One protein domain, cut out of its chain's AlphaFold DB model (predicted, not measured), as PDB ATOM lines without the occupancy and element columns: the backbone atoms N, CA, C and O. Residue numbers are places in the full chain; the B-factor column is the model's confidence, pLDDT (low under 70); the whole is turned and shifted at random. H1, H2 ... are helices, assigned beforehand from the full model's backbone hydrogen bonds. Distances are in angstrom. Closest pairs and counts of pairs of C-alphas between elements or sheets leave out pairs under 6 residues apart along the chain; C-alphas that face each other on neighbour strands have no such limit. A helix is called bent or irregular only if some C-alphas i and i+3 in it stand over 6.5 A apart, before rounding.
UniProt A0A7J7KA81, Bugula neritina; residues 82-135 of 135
ATOM      1  N   THR A  82     185.234 159.858 139.070       92.00
ATOM      2  CA  THR A  82     186.650 159.478 139.204       92.00
ATOM      3  C   THR A  82     187.017 159.061 140.627       92.00
ATOM      4  O   THR A  82     188.193 158.929 140.963       92.00
ATOM      5  N   THR A  83     186.019 158.848 141.491       95.44
ATOM      6  CA  THR A  83     186.284 158.327 142.835       95.44
ATOM      7  C   THR A  83     186.894 156.922 142.740       95.44
ATOM      8  O   THR A  83     186.572 156.175 141.810       95.44
ATOM      9  N   PRO A  84     187.725 156.507 143.710       95.69
ATOM     10  CA  PRO A  84     188.308 155.165 143.710       95.69
ATOM     11  C   PRO A  84     187.262 154.044 143.624       95.69
ATOM     12  O   PRO A  84     187.498 153.030 142.972       95.69
ATOM     13  N   GLY A  85     186.090 154.236 144.241       92.44
ATOM     14  CA  GLY A  85     184.979 153.287 144.158       92.44
ATOM     15  C   GLY A  85     184.444 153.135 142.734       92.44
ATOM     16  O   GLY A  85     184.264 152.012 142.273       92.44
ATOM     17  N   CYS A  86     184.270 154.244 142.011       92.81
ATOM     18  CA  CYS A  86     183.821 154.225 140.618       92.81
ATOM     19  C   CYS A  86     184.860 153.610 139.680       92.81
ATOM     20  O   CYS A  86     184.504 152.776 138.855       92.81
ATOM     21  N   ALA A  87     186.141 153.955 139.836       93.31
ATOM     22  CA  ALA A  87     187.208 153.362 139.033       93.31
ATOM     23  C   ALA A  87     187.308 151.843 139.256       93.31
ATOM     24  O   ALA A  87     187.426 151.082 138.299       93.31
ATOM     25  N   LYS A  88     187.194 151.390 140.512       92.94
ATOM     26  CA  LYS A  88     187.172 149.963 140.851       92.94
ATOM     27  C   LYS A  88     185.946 149.258 140.271       92.94
ATOM     28  O   LYS A  88     186.085 148.188 139.696       92.94
ATOM     29  N   ALA A  89     184.761 149.851 140.404       89.31
ATOM     30  CA  ALA A  89     183.535 149.285 139.849       89.31
ATOM     31  C   ALA A  89     183.596 149.185 138.316       89.31
ATOM     32  O   ALA A  89     183.284 148.134 137.765       89.31
ATOM     33  N   ALA A  90     184.068 150.234 137.637       91.75
ATOM     34  CA  ALA A  90     184.258 150.234 136.189       91.75
ATOM     35  C   ALA A  90     185.290 149.187 135.745       91.75
ATOM     36  O   ALA A  90     185.046 148.459 134.789       91.75
ATOM     37  N   GLY A  91     186.410 149.061 136.465       91.94
ATOM     38  CA  GLY A  91     187.408 148.022 136.203       91.94
ATOM     39  C   GLY A  91     186.839 146.609 136.350       91.94
ATOM     40  O   GLY A  91     187.031 145.782 135.466       91.94
ATOM     41  N   ASN A  92     186.077 146.354 137.418       89.75
ATOM     42  CA  ASN A  92     185.421 145.063 137.636       89.75
ATOM     43  C   ASN A  92     184.414 144.723 136.526       89.75
ATOM     44  O   ASN A  92     184.321 143.566 136.123       89.75
ATOM     45  N   LEU A  93     183.659 145.717 136.044       89.81
ATOM     46  CA  LEU A  93     182.719 145.547 134.937       89.81
ATOM     47  C   LEU A  93     183.461 145.173 133.648       89.81
ATOM     48  O   LEU A  93     183.158 144.153 133.038       89.81
ATOM     49  N   LEU A  94     184.477 145.958 133.277       91.62
ATOM     50  CA  LEU A  94     185.267 145.722 132.065       91.62
ATOM     51  C   LEU A  94     185.989 144.371 132.085       91.62
ATOM     52  O   LEU A  94     186.183 143.765 131.039       91.62
ATOM     53  N   GLU A  95     186.383 143.882 133.260       91.50
ATOM     54  CA  GLU A  95     187.029 142.576 133.382       91.50
ATOM     55  C   GLU A  95     186.076 141.397 133.100       91.50
ATOM     56  O   GLU A  95     186.520 140.341 132.632       91.50
ATOM     57  N   ALA A  96     184.788 141.560 133.414       90.19
ATOM     58  CA  ALA A  96     183.763 140.539 133.216       90.19
ATOM     59  C   ALA A  96     183.233 140.496 131.773       90.19
ATOM     60  O   ALA A  96     182.891 139.412 131.289       90.19
ATOM     61  N   MET A  97     183.216 141.649 131.098       92.81
ATOM     62  CA  MET A  97     182.717 141.810 129.733       92.81
ATOM     63  C   MET A  97     183.597 141.107 128.697       92.81
ATOM     64  O   MET A  97     184.822 141.128 128.799       92.81
ATOM     65  N   ASP A  98     182.966 140.520 127.682       95.31
ATOM     66  CA  ASP A  98     183.576 139.958 126.479       95.31
ATOM     67  C   ASP A  98     183.143 140.775 125.252       95.31
ATOM     68  O   ASP A  98     182.074 140.566 124.681       95.31
ATOM     69  N   ASP A  99     183.988 141.721 124.846       94.56
ATOM     70  CA  ASP A  99     183.744 142.639 123.726       94.56
ATOM     71  C   ASP A  99     183.837 141.976 122.341       94.56
ATOM     72  O   ASP A  99     183.608 142.631 121.323       94.56
ATOM     73  N   THR A 100     184.139 140.676 122.287       96.81
ATOM     74  CA  THR A 100     184.134 139.891 121.045       96.81
ATOM     75  C   THR A 100     182.744 139.387 120.652       96.81
ATOM     76  O   THR A 100     182.554 138.939 119.520       96.81
ATOM     77  N   VAL A 101     181.773 139.464 121.567       97.06
ATOM     78  CA  VAL A 101     180.385 139.040 121.358       97.06
ATOM     79  C   VAL A 101     179.523 140.259 121.039       97.06
ATOM     80  O   VAL A 101     179.615 141.278 121.716       97.06
ATOM     81  N   ASP A 102     178.666 140.165 120.022       96.50
ATOM     82  CA  ASP A 102     177.703 141.233 119.737       96.50
ATOM     83  C   ASP A 102     176.638 141.276 120.853       96.50
ATOM     84  O   ASP A 102     175.933 140.279 121.058       96.50
ATOM     85  N   PRO A 103     176.475 142.404 121.571       95.19
ATOM     86  CA  PRO A 103     175.455 142.538 122.609       95.19
ATOM     87  C   PRO A 103     174.020 142.378 122.091       95.19
ATOM     88  O   PRO A 103     173.129 142.083 122.884       95.19
ATOM     89  N   CYS A 104     173.778 142.590 120.795       96.94
ATOM     90  CA  CYS A 104     172.465 142.396 120.183       96.94
ATOM     91  C   CYS A 104     172.135 140.912 119.981       96.94
ATOM     92  O   CYS A 104     170.961 140.550 119.967       96.94
ATOM     93  N   GLU A 105     173.161 140.070 119.843       97.56
ATOM     94  CA  GLU A 105     173.013 138.634 119.603       97.56
ATOM     95  C   GLU A 105     173.006 137.845 120.919       97.56
ATOM     96  O   GLU A 105     172.137 137.000 121.128       97.56
ATOM     97  N   ASP A 106     173.940 138.137 121.831       95.19
ATOM     98  CA  ASP A 106     174.007 137.505 123.152       95.19
ATOM     99  C   ASP A 106     174.553 138.482 124.203       95.19
ATOM    100  O   ASP A 106     175.750 138.546 124.500       95.19
ATOM    101  N   PHE A 107     173.640 139.252 124.798       93.50
ATOM    102  CA  PHE A 107     173.985 140.220 125.835       93.50
ATOM    103  C   PHE A 107     174.594 139.568 127.085       93.50
ATOM    104  O   PHE A 107     175.406 140.196 127.768       93.50
ATOM    105  N   TYR A 108     174.230 138.321 127.400       92.12
ATOM    106  CA  TYR A 108     174.754 137.632 128.578       92.12
ATOM    107  C   TYR A 108     176.230 137.278 128.382       92.12
ATOM    108  O   TYR A 108     177.066 137.575 129.235       92.12
ATOM    109  N   MET A 109     176.579 136.724 127.223       94.12
ATOM    110  CA  MET A 109     177.972 136.451 126.886       94.12
ATOM    111  C   MET A 109     178.780 137.734 126.690       94.12
ATOM    112  O   MET A 109     179.917 137.790 127.147       94.12
ATOM    113  N   PHE A 110     178.199 138.794 126.129       95.06
ATOM    114  CA  PHE A 110     178.860 140.099 126.059       95.06
ATOM    115  C   PHE A 110     179.160 140.696 127.443       95.06
ATOM    116  O   PHE A 110     180.256 141.192 127.690       95.06
ATOM    117  N   SER A 111     178.208 140.652 128.376       92.00
ATOM    118  CA  SER A 111     178.381 141.262 129.703       92.00
ATOM    119  C   SER A 111     179.232 140.418 130.660       92.00
ATOM    120  O   SER A 111     179.902 140.979 131.528       92.00
ATOM    121  N   CYS A 112     179.241 139.091 130.492       91.75
ATOM    122  CA  CYS A 112     179.744 138.150 131.503       91.75
ATOM    123  C   CYS A 112     180.678 137.068 130.962       91.75
ATOM    124  O   CYS A 112     181.206 136.262 131.737       91.75
ATOM    125  N   GLY A 113     180.884 137.014 129.647       92.81
ATOM    126  CA  GLY A 113     181.606 135.935 128.980       92.81
ATOM    127  C   GLY A 113     183.021 135.747 129.515       92.81
ATOM    128  O   GLY A 113     183.467 134.613 129.697       92.81
ATOM    129  N   ASN A 114     183.722 136.828 129.858       92.62
ATOM    130  CA  ASN A 114     185.066 136.729 130.421       92.62
ATOM    131  C   ASN A 114     185.064 136.300 131.891       92.62
ATOM    132  O   ASN A 114     185.979 135.585 132.311       92.62
ATOM    133  N   TRP A 115     184.031 136.646 132.665       91.19
ATOM    134  CA  TRP A 115     183.881 136.128 134.025       91.19
ATOM    135  C   TRP A 115     183.685 134.608 134.020       91.19
ATOM    136  O   TRP A 115     184.388 133.911 134.753       91.19
ATOM    137  N   LEU A 116     182.816 134.096 133.142       89.81
ATOM    138  CA  LEU A 116     182.548 132.660 132.990       89.81
ATOM    139  C   LEU A 116     183.802 131.869 132.595       89.81
ATOM    140  O   LEU A 116     184.042 130.786 133.120       89.81
ATOM    141  N   LYS A 117     184.645 132.426 131.715       89.31
ATOM    142  CA  LYS A 117     185.919 131.797 131.318       89.31
ATOM    143  C   LYS A 117     186.914 131.683 132.476       89.31
ATOM    144  O   LYS A 117     187.718 130.757 132.502       89.31
ATOM    145  N   LYS A 118     186.897 132.640 133.409       87.50
ATOM    146  CA  LYS A 118     187.858 132.727 134.521       87.50
ATOM    147  C   LYS A 118     187.397 132.004 135.787       87.50
ATOM    148  O   LYS A 118     188.233 131.675 136.625       87.50
ATOM    149  N   ASN A 119     186.094 131.782 135.947       85.38
ATOM    150  CA  ASN A 119     185.498 131.346 137.206       85.38
ATOM    151  C   ASN A 119     184.720 130.042 137.028       85.38
ATOM    152  O   ASN A 119     183.618 130.025 136.488       85.38
ATOM    153  N   ILE A 120     185.287 128.950 137.539       85.44
ATOM    154  CA  ILE A 120     184.655 127.628 137.550       85.44
ATOM    155  C   ILE A 120     183.978 127.421 138.905       85.44
ATOM    156  O   ILE A 120     184.526 127.807 139.939       85.44
ATOM    157  N   ILE A 121     182.788 126.814 138.900       85.00
ATOM    158  CA  ILE A 121     182.042 126.492 140.118       85.00
ATOM    159  C   ILE A 121     182.864 125.493 140.958       85.00
ATOM    160  O   ILE A 121     183.168 124.405 140.465       85.00
ATOM    161  N   PRO A 122     183.231 125.836 142.203       84.56
ATOM    162  CA  PRO A 122     183.898 124.911 143.117       84.56
ATOM    163  C   PRO A 122     183.023 123.691 143.444       84.56
ATOM    164  O   PRO A 122     181.801 123.810 143.495       84.56
ATOM    165  N   GLU A 123     183.629 122.534 143.723       86.12
ATOM    166  CA  GLU A 123     182.895 121.271 143.948       86.12
ATOM    167  C   GLU A 123     181.908 121.310 145.129       86.12
ATOM    168  O   GLU A 123     180.937 120.557 145.157       86.12
ATOM    169  N   ASP A 124     182.124 122.197 146.102       91.62
ATOM    170  CA  ASP A 124     181.271 122.371 147.280       91.62
ATOM    171  C   ASP A 124     180.034 123.247 147.019       91.62
ATOM    172  O   ASP A 124     179.225 123.466 147.924       91.62
ATOM    173  N   LYS A 125     179.866 123.761 145.793       83.31
ATOM    174  CA  LYS A 125     178.790 124.692 145.441       83.31
ATOM    175  C   LYS A 125     178.041 124.231 144.204       83.31
ATOM    176  O   LYS A 125     178.613 123.773 143.226       83.31
ATOM    177  N   SER A 126     176.726 124.419 144.223       84.44
ATOM    178  CA  SER A 126     175.876 124.198 143.049       84.44
ATOM    179  C   SER A 126     175.804 125.420 142.135       84.44
ATOM    180  O   SER A 126     175.392 125.301 140.985       84.44
ATOM    181  N   GLN A 127     176.173 126.600 142.642       78.56
ATOM    182  CA  GLN A 127     176.112 127.868 141.923       78.56
ATOM    183  C   GLN A 127     177.282 128.761 142.329       78.56
ATOM    184  O   GLN A 127     177.661 128.825 143.503       78.56
ATOM    185  N   TYR A 128     177.823 129.484 141.354       83.12
ATOM    186  CA  TYR A 128     178.811 130.528 141.573       83.12
ATOM    187  C   TYR A 128     178.334 131.782 140.855       83.12
ATOM    188  O   TYR A 128     178.015 131.738 139.671       83.12
ATOM    189  N   SER A 129     178.221 132.879 141.597       72.19
ATOM    190  CA  SER A 129     177.770 134.169 141.086       72.19
ATOM    191  C   SER A 129     178.668 135.260 141.672       72.19
ATOM    192  O   SER A 129     179.037 135.176 142.852       72.19
ATOM    193  N   PRO A 130     179.062 136.266 140.880       68.25
ATOM    194  CA  PRO A 130     179.849 137.375 141.385       68.25
ATOM    195  C   PRO A 130     178.991 138.269 142.293       68.25
ATOM    196  O   PRO A 130     178.213 139.097 141.841       68.25
ATOM    197  N   VAL A 131     179.178 138.156 143.611       61.75
ATOM    198  CA  VAL A 131     178.395 138.873 144.648       61.75
ATOM    199  C   VAL A 131     178.666 140.400 144.690       61.75
ATOM    200  O   VAL A 131     178.224 141.094 145.598       61.75
ATOM    201  N   LEU A 132     179.381 140.969 143.711       51.59
ATOM    202  CA  LEU A 132     179.571 142.423 143.566       51.59
ATOM    203  C   LEU A 132     179.580 142.910 142.104       51.59
ATOM    204  O   LEU A 132     179.859 144.081 141.853       51.59
ATOM    205  N   SER A 133     179.280 142.030 141.152       52.47
ATOM    206  CA  SER A 133     179.207 142.373 139.736       52.47
ATOM    207  C   SER A 133     177.882 141.823 139.254       52.47
ATOM    208  O   SER A 133     177.762 140.622 139.056       52.47
ATOM    209  N   THR A 134     176.857 142.665 139.145       49.78
ATOM    210  CA  THR A 134     175.664 142.271 138.398       49.78
ATOM    211  C   THR A 134     176.095 141.938 136.980       49.78
ATOM    212  O   THR A 134     176.497 142.814 136.215       49.78
ATOM    213  N   CYS A 135     176.052 140.641 136.748       57.56
ATOM    214  CA  CYS A 135     175.815 139.927 135.526       57.56
ATOM    215  C   CYS A 135     174.449 139.272 135.773       57.56
ATOM    216  O   CYS A 135     173.470 139.689 135.135       57.56
TER     217      CYS A 135
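This is residues 82 to 135 of the 135 residues of a protein of Bugula neritina (UniProt A0A7J7KA81). Two helices meet at a right angle, the last residues of H1 against residues 111 to 116 of H2, and a long tail without a named element, residues 119 to 135, loops out and folds back towards them. Residues 82 to 88, which include the first part of H1, and residues 122 to 127 of the tail stick out at the two ends of the long axis. The printed part has 54 residues with two named helices, H1 then H2, and no named strand; the class is all helix, though under half of the residues, 25, are in named elements. The whole is loose, with a radius of gyration of the C-alphas of 12.6 A, and flat, spanning 39 by 29 by 14 A.

H1, residues 84 to 96, touches H2, residues 107 to 118, with 8 pairs of C-alphas within 8 A. The closest C-alphas of the two are those of Ala 96 and Trp 115, 4.5 A apart. H1 touches H2 with residues 95 to 96 alone, and H2 touches H1 with residues 111 to 116 alone. Their lines stand at 90 degrees, about perpendicular, and their centres are 15.0 A apart. H2 is irregular: its C-alphas 111 and 114 are 8.1 A apart, and its line is a rough one. In H1 every O i to N i+4 pair is within hydrogen-bond range; in H2 6 of 8 are.

H1 begins with C-alpha 84 at (188.308, 155.165, 143.710) and is 18.6 A long from first to last C-alpha. H2 is 18.0 A long and ends with C-alpha 118 at (187.858, 132.727, 134.521).

The C-alphas of Thr 82 and Glu 123 are the two farthest apart, 38.7 A. The link from H1 to H2 is short, with 10 residues, and the printed part has no cut. Mean pLDDT of the printed part is 87.1; residues 130 to 135 are under 70.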